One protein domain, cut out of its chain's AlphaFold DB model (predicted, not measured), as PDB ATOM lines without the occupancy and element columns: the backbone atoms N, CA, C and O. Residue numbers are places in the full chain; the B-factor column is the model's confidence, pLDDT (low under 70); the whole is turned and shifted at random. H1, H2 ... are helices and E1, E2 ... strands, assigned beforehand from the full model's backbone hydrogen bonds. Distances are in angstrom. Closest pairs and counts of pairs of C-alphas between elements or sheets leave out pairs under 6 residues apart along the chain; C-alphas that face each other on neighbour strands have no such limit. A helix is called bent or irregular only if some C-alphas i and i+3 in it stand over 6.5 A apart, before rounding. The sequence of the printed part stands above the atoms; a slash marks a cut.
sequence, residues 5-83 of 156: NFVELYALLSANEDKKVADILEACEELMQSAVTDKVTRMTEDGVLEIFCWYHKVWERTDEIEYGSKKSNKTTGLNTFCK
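Overview. This is residues 5 to 83 of the 156 residues of an uncharacterized protein of Deltaproteobacteria bacterium (UniProt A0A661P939). Picture a small head of short strands at one end, a three-strand sheet E1, E2, E3 with the strand pair E4 and E5 next to it by way of E2 and E5, and at the other end a loose helical hairpin of H1 and H2 that makes an arm away from it. One stretch, residues 35 to 40, joins arm to head, and neither helix covers the sheet. The 79 printed residues include two named helices and five named strands, in the order H1 H2 E1 E2 E3 E4 E5; the sheets, in the orders E1 - E2 - E3 and E4 - E5, are antiparallel, and the class is mixed, helices and strands. The whole is loose, with a radius of gyration of the C-alphas of 16.5 A, and elongated, spanning 50 by 27 by 18 A.

Along the chain. Begin at the larger sheet: E1 is residues 41 to 43, E2 is residues 49 to 53, 12.4 A long, and E3 is residues 58 to 61, 9.9 A long. Find C-alpha 49 at (168.410, 174.915, 99.475), where E2 begins. Further on, E4 is residues 67 to 69, and E5, residues 78 to 82, ends at C-alpha 82, (160.236, 176.880, 89.489). Now go back to C-alpha 5 at (160.381, 157.191, 107.400), where H1, residues 5 to 14, begins its 15.5 A. H2, residues 21 to 34, measures 19.5 A. Both helices are irregular: C-alphas 5 and 8 are 7.4 A apart in H1, and C-alphas 23 and 26 are 7.4 A apart in H2.

Arrangement. E1, E2 and E3 form a meander, each strand the antiparallel neighbour of the one before, with E1 and E3 as edge strands. In the hairpin of E1 and E2, at 151 degrees, look for N 42 and O 50, 2.9 A apart and within hydrogen-bond range. In the hairpin of E2 and E3, at 149 degrees, N 53 and O 58 are 2.8 A apart. E2 and E5 come closest at the C-alphas of Cys 53 and Phe 81, 4.8 A apart. In the hairpin of E4 and E5, N 79 and O 68 are 2.8 A apart. H1 and H2, a helical hairpin, only just touch, with 3 pairs of C-alphas within 8 A; H2 does so with residues 28 to 31 alone. Their closest C-alphas, those of Leu 9 and Leu 31, are 7.0 A apart, and they run opposite ways at a shallow tilt of 20 degrees. Neither helix is on the three-strand sheet. O i to N i+4 pairs are within range in 5 of 6 cases in H1 and 8 of 10 in H2.

Size, cuts and confidence. The C-alphas farthest apart, those of Asp 18 and His 56, are 50.7 A apart. The printed part has no cut, and no link is long. Mean pLDDT of the printed part is 85.0, and residues 33 to 38, of which 33 and 34 belong to H2, are under 70.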
ATOM      1  N   ASN A   5     159.366 156.190 107.059       71.31
ATOM      2  CA  ASN A   5     160.381 157.191 107.400       71.31
ATOM      3  C   ASN A   5     160.850 157.126 108.868       71.31
ATOM      4  O   ASN A   5     161.865 157.714 109.204       71.31
ATOM      5  N   PHE A   6     160.110 156.443 109.747       80.94
ATOM      6  CA  PHE A   6     160.404 156.345 111.181       80.94
ATOM      7  C   PHE A   6     160.722 154.920 111.629       80.94
ATOM      8  O   PHE A   6     160.858 154.681 112.822       80.94
ATOM      9  N   VAL A   7     160.809 153.959 110.704       85.12
ATOM     10  CA  VAL A   7     161.076 152.555 111.057       85.12
ATOM     11  C   VAL A   7     162.463 152.409 111.680       85.12
ATOM     12  O   VAL A   7     162.594 151.741 112.700       85.12
ATOM     13  N   GLU A   8     163.470 153.078 111.118       83.12
ATOM     14  CA  GLU A   8     164.843 153.051 111.636       83.12
ATOM     15  C   GLU A   8     164.968 153.803 112.963       83.12
ATOM     16  O   GLU A   8     165.557 153.283 113.907       83.12
ATOM     17  N   LEU A   9     164.319 154.969 113.083       84.50
ATOM     18  CA  LEU A   9     164.264 155.715 114.344       84.50
ATOM     19  C   LEU A   9     163.572 154.900 115.445       84.50
ATOM     20  O   LEU A   9     164.054 154.834 116.570       84.50
ATOM     21  N   TYR A  10     162.457 154.242 115.122       84.88
ATOM     22  CA  TYR A  10     161.753 153.379 116.063       84.88
ATOM     23  C   TYR A  10     162.601 152.172 116.472       84.88
ATOM     24  O   TYR A  10     162.664 151.856 117.653       84.88
ATOM     25  N   ALA A  11     163.296 151.533 115.528       88.00
ATOM     26  CA  ALA A  11     164.204 150.431 115.832       88.00
ATOM     27  C   ALA A  11     165.353 150.871 116.757       88.00
ATOM     28  O   ALA A  11     165.675 150.155 117.702       88.00
ATOM     29  N   LEU A  12     165.928 152.058 116.530       86.62
ATOM     30  CA  LEU A  12     166.967 152.631 117.387       86.62
ATOM     31  C   LEU A  12     166.439 152.911 118.802       86.62
ATOM     32  O   LEU A  12     167.093 152.548 119.778       86.62
ATOM     33  N   LEU A  13     165.254 153.514 118.916       87.38
ATOM     34  CA  LEU A  13     164.632 153.814 120.206       87.38
ATOM     35  C   LEU A  13     164.265 152.534 120.972       87.38
ATOM     36  O   LEU A  13     164.607 152.418 122.143       87.38
ATOM     37  N   SER A  14     163.660 151.546 120.309       86.25
ATOM     38  CA  SER A  14     163.311 150.258 120.927       86.25
ATOM     39  C   SER A  14     164.530 149.407 121.299       86.25
ATOM     40  O   SER A  14     164.469 148.623 122.238       86.25
ATOM     41  N   ALA A  15     165.660 149.554 120.606       88.56
ATOM     42  CA  ALA A  15     166.901 148.866 120.970       88.56
ATOM     43  C   ALA A  15     167.632 149.509 122.165       88.56
ATOM     44  O   ALA A  15     168.586 148.927 122.682       88.56
ATOM     45  N   ASN A  16     167.229 150.713 122.583       89.06
ATOM     46  CA  ASN A  16     167.913 151.502 123.607       89.06
ATOM     47  C   ASN A  16     166.944 152.051 124.671       89.06
ATOM     48  O   ASN A  16     167.220 153.102 125.247       89.06
ATOM     49  N   GLU A  17     165.841 151.349 124.953       85.19
ATOM     50  CA  GLU A  17     164.799 151.788 125.905       85.19
ATOM     51  C   GLU A  17     165.354 152.104 127.306       85.19
ATOM     52  O   GLU A  17     164.856 153.002 127.985       85.19
ATOM     53  N   ASP A  18     166.431 151.424 127.705       88.88
ATOM     54  CA  ASP A  18     167.038 151.540 129.035       88.88
ATOM     55  C   ASP A  18     168.126 152.628 129.123       88.88
ATOM     56  O   ASP A  18     168.672 152.889 130.201       88.88
ATOM     57  N   LYS A  19     168.503 153.241 127.993       88.12
ATOM     58  CA  LYS A  19     169.564 154.257 127.934       88.12
ATOM     59  C   LYS A  19     168.993 155.658 128.098       88.12
ATOM     60  O   LYS A  19     167.828 155.927 127.809       88.12
ATOM     61  N   LYS A  20     169.830 156.598 128.543       87.56
ATOM     62  CA  LYS A  20     169.410 157.998 128.594       87.56
ATOM     63  C   LYS A  20     169.341 158.545 127.177       87.56
ATOM     64  O   LYS A  20     170.195 158.261 126.346       87.56
ATOM     65  N   VAL A  21     168.368 159.424 126.943       83.00
ATOM     66  CA  VAL A  21     168.196 160.136 125.667       83.00
ATOM     67  C   VAL A  21     169.483 160.856 125.233       83.00
ATOM     68  O   VAL A  21     169.781 160.904 124.048       83.00
ATOM     69  N   ALA A  22     170.281 161.348 126.188       86.06
ATOM     70  CA  ALA A  22     171.573 161.980 125.919       86.06
ATOM     71  C   ALA A  22     172.586 161.047 125.225       86.06
ATOM     72  O   ALA A  22     173.359 161.515 124.400       86.06
ATOM     73  N   ASP A  23     172.549 159.742 125.512       86.44
ATOM     74  CA  ASP A  23     173.507 158.760 124.983       86.44
ATOM     75  C   ASP A  23     173.156 158.302 123.556       86.44
ATOM     76  O   ASP A  23     173.970 157.682 122.877       86.44
ATOM     77  N   ILE A  24     171.928 158.573 123.108       86.56
ATOM     78  CA  ILE A  24     171.414 158.196 121.783       86.56
ATOM     79  C   ILE A  24     171.137 159.411 120.894       86.56
ATOM     80  O   ILE A  24     170.699 159.242 119.757       86.56
ATOM     81  N   LEU A  25     171.367 160.628 121.401       82.19
ATOM     82  CA  LEU A  25     171.011 161.870 120.718       82.19
ATOM     83  C   LEU A  25     171.812 162.043 119.422       82.19
ATOM     84  O   LEU A  25     171.227 162.339 118.390       82.19
ATOM     85  N   GLU A  26     173.115 161.763 119.464       85.06
ATOM     86  CA  GLU A  26     174.019 161.846 118.308       85.06
ATOM     87  C   GLU A  26     173.599 160.868 117.193       85.06
ATOM     88  O   GLU A  26     173.446 161.256 116.037       85.06
ATOM     89  N   ALA A  27     173.259 159.625 117.552       80.88
ATOM     90  CA  ALA A  27     172.737 158.638 116.604       80.88
ATOM     91  C   ALA A  27     171.352 159.025 116.046       80.88
ATOM     92  O   ALA A  27     171.037 158.748 114.886       80.88
ATOM     93  N   CYS A  28     170.507 159.680 116.853       80.38
ATOM     94  CA  CYS A  28     169.248 160.246 116.371       80.38
ATOM     95  C   CYS A  28     169.495 161.394 115.383       80.38
ATOM     96  O   CYS A  28     168.790 161.485 114.380       80.38
ATOM     97  N   GLU A  29     170.472 162.264 115.645       79.38
ATOM     98  CA  GLU A  29     170.829 163.385 114.772       79.38
ATOM     99  C   GLU A  29     171.330 162.906 113.405       79.38
ATOM    100  O   GLU A  29     170.842 163.394 112.384       79.38
ATOM    101  N   GLU A  30     172.197 161.891 113.357       78.94
ATOM    102  CA  GLU A  30     172.657 161.288 112.096       78.94
ATOM    103  C   GLU A  30     171.499 160.687 111.274       78.94
ATOM    104  O   GLU A  30     171.382 160.917 110.062       78.94
ATOM    105  N   LEU A  31     170.587 159.954 111.925       74.75
ATOM    106  CA  LEU A  31     169.406 159.385 111.263       74.75
ATOM    107  C   LEU A  31     168.448 160.471 110.760       74.75
ATOM    108  O   LEU A  31     167.864 160.341 109.683       74.75
ATOM    109  N   MET A  32     168.302 161.570 111.502       71.06
ATOM    110  CA  MET A  32     167.475 162.696 111.078       71.06
ATOM    111  C   MET A  32     168.105 163.477 109.918       71.06
ATOM    112  O   MET A  32     167.366 163.944 109.055       71.06
ATOM    113  N   GLN A  33     169.435 163.589 109.847       65.00
ATOM    114  CA  GLN A  33     170.128 164.251 108.736       65.00
ATOM    115  C   GLN A  33     170.066 163.437 107.436       65.00
ATOM    116  O   GLN A  33     169.797 163.993 106.370       65.00
ATOM    117  N   SER A  34     170.255 162.116 107.507       58.09
ATOM    118  CA  SER A  34     170.244 161.248 106.317       58.09
ATOM    119  C   SER A  34     168.879 161.194 105.608       58.09
ATOM    120  O   SER A  34     168.818 161.104 104.377       58.09
ATOM    121  N   ALA A  35     167.780 161.352 106.354       57.28
ATOM    122  CA  ALA A  35     166.412 161.354 105.831       57.28
ATOM    123  C   ALA A  35     166.032 162.604 105.003       57.28
ATOM    124  O   ALA A  35     164.985 162.603 104.352       57.28
ATOM    125  N   VAL A  36     166.849 163.668 105.010       54.59
ATOM    126  CA  VAL A  36     166.544 164.959 104.349       54.59
ATOM    127  C   VAL A  36     166.961 164.989 102.869       54.59
ATOM    128  O   VAL A  36     166.546 165.872 102.117       54.59
ATOM    129  N   THR A  37     167.720 163.997 102.399       53.81
ATOM    130  CA  THR A  37     168.199 163.939 101.007       53.81
ATOM    131  C   THR A  37     167.135 163.366 100.062       53.81
ATOM    132  O   THR A  37     167.255 162.269  99.516       53.81
ATOM    133  N   ASP A  38     166.044 164.106  99.872       64.50
ATOM    134  CA  ASP A  38     165.038 163.804  98.852       64.50
ATOM    135  C   ASP A  38     165.686 163.901  97.453       64.50
ATOM    136  O   ASP A  38     166.451 164.821  97.174       64.50
ATOM    137  N   LYS A  39     165.352 163.012  96.503       74.69
ATOM    138  CA  LYS A  39     165.919 163.014  95.122       74.69
ATOM    139  C   LYS A  39     165.693 164.317  94.332       74.69
ATOM    140  O   LYS A  39     166.094 164.423  93.176       74.69
ATOM    141  N   VAL A  40     164.972 165.266  94.916       83.00
ATOM    142  CA  VAL A  40     164.513 166.509  94.304       83.00
ATOM    143  C   VAL A  40     165.044 167.731  95.058       83.00
ATOM    144  O   VAL A  40     164.887 168.843  94.565       83.00
ATOM    145  N   THR A  41     165.660 167.564  96.231       87.44
ATOM    146  CA  THR A  41     166.082 168.677  97.090       87.44
ATOM    147  C   THR A  41     167.413 168.363  97.753       87.44
ATOM    148  O   THR A  41     167.609 167.254  98.240       87.44
ATOM    149  N   ARG A  42     168.322 169.332  97.808       87.94
ATOM    150  CA  ARG A  42     169.600 169.189  98.509       87.94
ATOM    151  C   ARG A  42     170.009 170.509  99.144       87.94
ATOM    152  O   ARG A  42     169.599 171.562  98.671       87.94
ATOM    153  N   MET A  43     170.816 170.439 100.192       86.81
ATOM    154  CA  MET A  43     171.466 171.616 100.767       86.81
ATOM    155  C   MET A  43     172.872 171.729 100.179       86.81
ATOM    156  O   MET A  43     173.565 170.718 100.051       86.81
ATOM    157  N   THR A  44     173.278 172.934  99.795       87.69
ATOM    158  CA  THR A  44     174.664 173.227  99.414       87.69
ATOM    159  C   THR A  44     175.551 173.337 100.652       87.69
ATOM    160  O   THR A  44     175.056 173.456 101.774       87.69
ATOM    161  N   GLU A  45     176.871 173.333 100.453       85.25
ATOM    162  CA  GLU A  45     177.847 173.563 101.533       85.25
ATOM    163  C   GLU A  45     177.629 174.919 102.227       85.25
ATOM    164  O   GLU A  45     177.792 175.026 103.439       85.25
ATOM    165  N   ASP A  46     177.148 175.923 101.486       88.38
ATOM    166  CA  ASP A  46     176.799 177.251 102.008       88.38
ATOM    167  C   ASP A  46     175.453 177.287 102.765       88.38
ATOM    168  O   ASP A  46     174.988 178.353 103.168       88.38
ATOM    169  N   GLY A  47     174.777 176.143 102.919       86.94
ATOM    170  CA  GLY A  47     173.482 176.039 103.596       86.94
ATOM    171  C   GLY A  47     172.285 176.511 102.764       86.94
ATOM    172  O   GLY A  47     171.207 176.734 103.318       86.94
ATOM    173  N   VAL A  48     172.439 176.660 101.445       89.69
ATOM    174  CA  VAL A  48     171.350 177.074 100.549       89.69
ATOM    175  C   VAL A  48     170.597 175.858 100.029       89.69
ATOM    176  O   VAL A  48     171.188 174.868  99.603       89.69
ATOM    177  N   LEU A  49     169.267 175.943 100.047       90.00
ATOM    178  CA  LEU A  49     168.410 174.915  99.475       90.00
ATOM    179  C   LEU A  49     168.457 174.991  97.943       90.00
ATOM    180  O   LEU A  49     168.150 176.014  97.331       90.00
ATOM    181  N   GLU A  50     168.787 173.870  97.321       92.94
ATOM    182  CA  GLU A  50     168.648 173.650  95.890       92.94
ATOM    183  C   GLU A  50     167.518 172.664  95.620       92.94
ATOM    184  O   GLU A  50     167.373 171.635  96.287       92.94
ATOM    185  N   ILE A  51     166.725 172.965  94.598       92.38
ATOM    186  CA  ILE A  51     165.632 172.113  94.140       92.38
ATOM    187  C   ILE A  51     165.904 171.715  92.697       92.38
ATOM    188  O   ILE A  51     166.200 172.550  91.845       92.38
ATOM    189  N   PHE A  52     165.765 170.429  92.390       92.38
ATOM    190  CA  PHE A  52     165.813 169.951  91.017       92.38
ATOM    191  C   PHE A  52     164.532 170.358  90.283       92.38
ATOM    192  O   PHE A  52     163.449 169.813  90.528       92.38
ATOM    193  N   CYS A  53     164.648 171.323  89.373       93.81
ATOM    194  CA  CYS A  53     163.538 171.782  88.559       93.81
ATOM    195  C   CYS A  53     163.187 170.734  87.507       93.81
ATOM    196  O   CYS A  53     163.881 170.552  86.509       93.81
ATOM    197  N   TRP A  54     162.055 170.064  87.689       91.69
ATOM    198  CA  TRP A  54     161.633 168.988  86.789       91.69
ATOM    199  C   TRP A  54     161.225 169.450  85.386       91.69
ATOM    200  O   TRP A  54     161.112 168.598  84.504       91.69
ATOM    201  N   TYR A  55     161.009 170.749  85.178       94.12
ATOM    202  CA  TYR A  55     160.777 171.315  83.850       94.12
ATOM    203  C   TYR A  55     162.104 171.525  83.106       94.12
ATOM    204  O   TYR A  55     162.332 170.873  82.093       94.12
ATOM    205  N   HIS A  56     163.014 172.340  83.657       93.50
ATOM    206  CA  HIS A  56     164.310 172.648  83.032       93.50
ATOM    207  C   HIS A  56     165.359 171.529  83.164       93.50
ATOM    208  O   HIS A  56     166.392 171.586  82.509       93.50
ATOM    209  N   LYS A  57     165.112 170.516  84.006       93.00
ATOM    210  CA  LYS A  57     166.022 169.391  84.300       93.00
ATOM    211  C   LYS A  57     167.378 169.813  84.882       93.00
ATOM    212  O   LYS A  57     168.384 169.152  84.644       93.00
ATOM    213  N   VAL A  58     167.391 170.879  85.681       92.75
ATOM    214  CA  VAL A  58     168.596 171.409  86.337       92.75
ATOM    215  C   VAL A  58     168.355 171.644  87.827       92.75
ATOM    216  O   VAL A  58     167.216 171.830  88.257       92.75
ATOM    217  N   TRP A  59     169.431 171.614  88.614       93.44
ATOM    218  CA  TRP A  59     169.409 172.054  90.009       93.44
ATOM    219  C   TRP A  59     169.373 173.579  90.057       93.44
ATOM    220  O   TRP A  59     170.149 174.242  89.372       93.44
ATOM    221  N   GLU A  60     168.437 174.123  90.825       93.94
ATOM    222  CA  GLU A  60     168.180 175.556  90.924       93.94
ATOM    223  C   GLU A  60     168.260 175.971  92.393       93.94
ATOM    224  O   GLU A  60     167.632 175.345  93.252       93.94
ATOM    225  N   ARG A  61     169.028 177.023  92.683       94.19
ATOM    226  CA  ARG A  61     169.113 177.589  94.030       94.19
ATOM    227  C   ARG A  61     167.860 178.408  94.331       94.19
ATOM    228  O   ARG A  61     167.407 179.198  93.500       94.19
ATOM    229  N   THR A  62     167.275 178.214  95.512       92.94
ATOM    230  CA  THR A  62     166.000 178.863  95.870       92.94
ATOM    231  C   THR A  62     166.128 180.344  96.234       92.94
ATOM    232  O   THR A  62     165.112 181.024  96.349       92.94
ATOM    233  N   ASP A  63     167.349 180.838  96.448       93.19
ATOM    234  CA  ASP A  63     167.665 182.256  96.675       93.19
ATOM    235  C   ASP A  63     167.701 183.065  95.364       93.19
ATOM    236  O   ASP A  63     167.329 184.236  95.348       93.19
ATOM    237  N   GLU A  64     168.093 182.434  94.259       92.12
ATOM    238  CA  GLU A  64     168.152 183.047  92.929       92.12
ATOM    239  C   GLU A  64     166.853 182.874  92.135       92.12
ATOM    240  O   GLU A  64     166.470 183.736  91.339       92.12
ATOM    241  N   ILE A  65     166.183 181.732  92.308       93.25
ATOM    242  CA  ILE A  65     165.074 181.315  91.451       93.25
ATOM    243  C   ILE A  65     163.806 181.156  92.272       93.25
ATOM    244  O   ILE A  65     163.744 180.421  93.254       93.25
ATOM    245  N   GLU A  66     162.745 181.819  91.818       93.81
ATOM    246  CA  GLU A  66     161.486 181.832  92.544       93.81
ATOM    247  C   GLU A  66     160.694 180.528  92.356       93.81
ATOM    248  O   GLU A  66     160.347 180.118  91.239       93.81
ATOM    249  N   TYR A  67     160.321 179.914  93.479       94.81
ATOM    250  CA  TYR A  67     159.467 178.734  93.538       94.81
ATOM    251  C   TYR A  67     158.099 179.056  94.142       94.81
ATOM    252  O   TYR A  67     157.951 179.880  95.041       94.81
ATOM    253  N   GLY A  68     157.061 178.386  93.637       92.12
ATOM    254  CA  GLY A  68     155.726 178.453  94.230       92.12
ATOM    255  C   GLY A  68     155.607 177.540  95.449       92.12
ATOM    256  O   GLY A  68     156.155 176.438  95.456       92.12
ATOM    257  N   SER A  69     154.833 177.952  96.452       91.69
ATOM    258  CA  SER A  69     154.510 177.102  97.601       91.69
ATOM    259  C   SER A  69     153.615 175.927  97.190       91.69
ATOM    260  O   SER A  69     152.623 176.120  96.482       91.69
ATOM    261  N   LYS A  70     153.897 174.725  97.692       88.31
ATOM    262  CA  LYS A  70     153.081 173.525  97.486       88.31
ATOM    263  C   LYS A  70     152.863 172.804  98.813       88.31
ATOM    264  O   LYS A  70     153.716 172.052  99.264       88.31
ATOM    265  N   LYS A  71     151.666 172.960  99.391       83.12
ATOM    266  CA  LYS A  71     151.285 172.367 100.692       83.12
ATOM    267  C   LYS A  71     151.445 170.845 100.766       83.12
ATOM    268  O   LYS A  71     151.634 170.304 101.847       83.12
ATOM    269  N   SER A  72     151.329 170.145  99.636       82.75
ATOM    270  CA  SER A  72     151.504 168.691  99.599       82.75
ATOM    271  C   SER A  72     152.970 168.261  99.723       82.75
ATOM    272  O   SER A  72     153.221 167.104 100.040       82.75
ATOM    273  N   ASN A  73     153.928 169.155  99.447       80.62
ATOM    274  CA  ASN A  73     155.344 168.886  99.659       80.62
ATOM    275  C   ASN A  73     155.695 169.223 101.112       80.62
ATOM    276  O   ASN A  73     155.868 170.387 101.458       80.62
ATOM    277  N   LYS A  74     155.758 168.197 101.963       76.06
ATOM    278  CA  LYS A  74     156.036 168.364 103.396       76.06
ATOM    279  C   LYS A  74     157.518 168.600 103.699       76.06
ATOM    280  O   LYS A  74     157.803 169.095 104.781       76.06
ATOM    281  N   THR A  75     158.420 168.261 102.772       76.38
ATOM    282  CA  THR A  75     159.873 168.383 102.960       76.38
ATOM    283  C   THR A  75     160.300 169.847 102.884       76.38
ATOM    284  O   THR A  75     160.856 170.378 103.836       76.38
ATOM    285  N   THR A  76     159.982 170.534 101.782       82.50
ATOM    286  CA  THR A  76     160.406 171.934 101.570       82.50
ATOM    287  C   THR A  76     159.262 172.936 101.545       82.50
ATOM    288  O   THR A  76     159.499 174.138 101.539       82.50
ATOM    289  N   GLY A  77     158.007 172.484 101.458       86.12
ATOM    290  CA  GLY A  77     156.868 173.379 101.237       86.12
ATOM    291  C   GLY A  77     156.843 174.028  99.848       86.12
ATOM    292  O   GLY A  77     155.942 174.823  99.571       86.12
ATOM    293  N   LEU A  78     157.785 173.690  98.959       90.31
ATOM    294  CA  LEU A  78     157.950 174.276  97.628       90.31
ATOM    295  C   LEU A  78     157.552 173.293  96.521       90.31
ATOM    296  O   LEU A  78     157.500 172.074  96.705       90.31
ATOM    297  N   ASN A  79     157.215 173.823  95.349       91.69
ATOM    298  CA  ASN A  79     156.931 173.009  94.173       91.69
ATOM    299  C   ASN A  79     158.218 172.373  93.619       91.69
ATOM    300  O   ASN A  79     159.322 172.821  93.892       91.69
ATOM    301  N   THR A  80     158.079 171.334  92.804       90.50
ATOM    302  CA  THR A  80     159.213 170.685  92.128       90.50
ATOM    303  C   THR A  80     159.605 171.398  90.830       90.50
ATOM    304  O   THR A  80     160.567 171.015  90.168       90.50
ATOM    305  N   PHE A  81     158.822 172.403  90.425       92.62
ATOM    306  CA  PHE A  81     159.041 173.256  89.259       92.62
ATOM    307  C   PHE A  81     159.198 174.694  89.769       92.62
ATOM    308  O   PHE A  81     158.380 175.136  90.587       92.62
ATOM    309  N   CYS A  82     160.178 175.439  89.258       95.19
ATOM    310  CA  CYS A  82     160.236 176.880  89.489       95.19
ATOM    311  C   CYS A  82     159.055 177.586  88.813       95.19
ATOM    312  O   CYS A  82     158.400 177.027  87.925       95.19
ATOM    313  N   LYS A  83     158.758 178.829  89.205       95.00
ATOM    314  CA  LYS A  83     157.617 179.570  88.642       95.00
ATOM    315  C   LYS A  83     157.702 179.737  87.126       95.00
ATOM    316  O   LYS A  83     156.675 179.641  86.456       95.00
TER     317      LYS A  83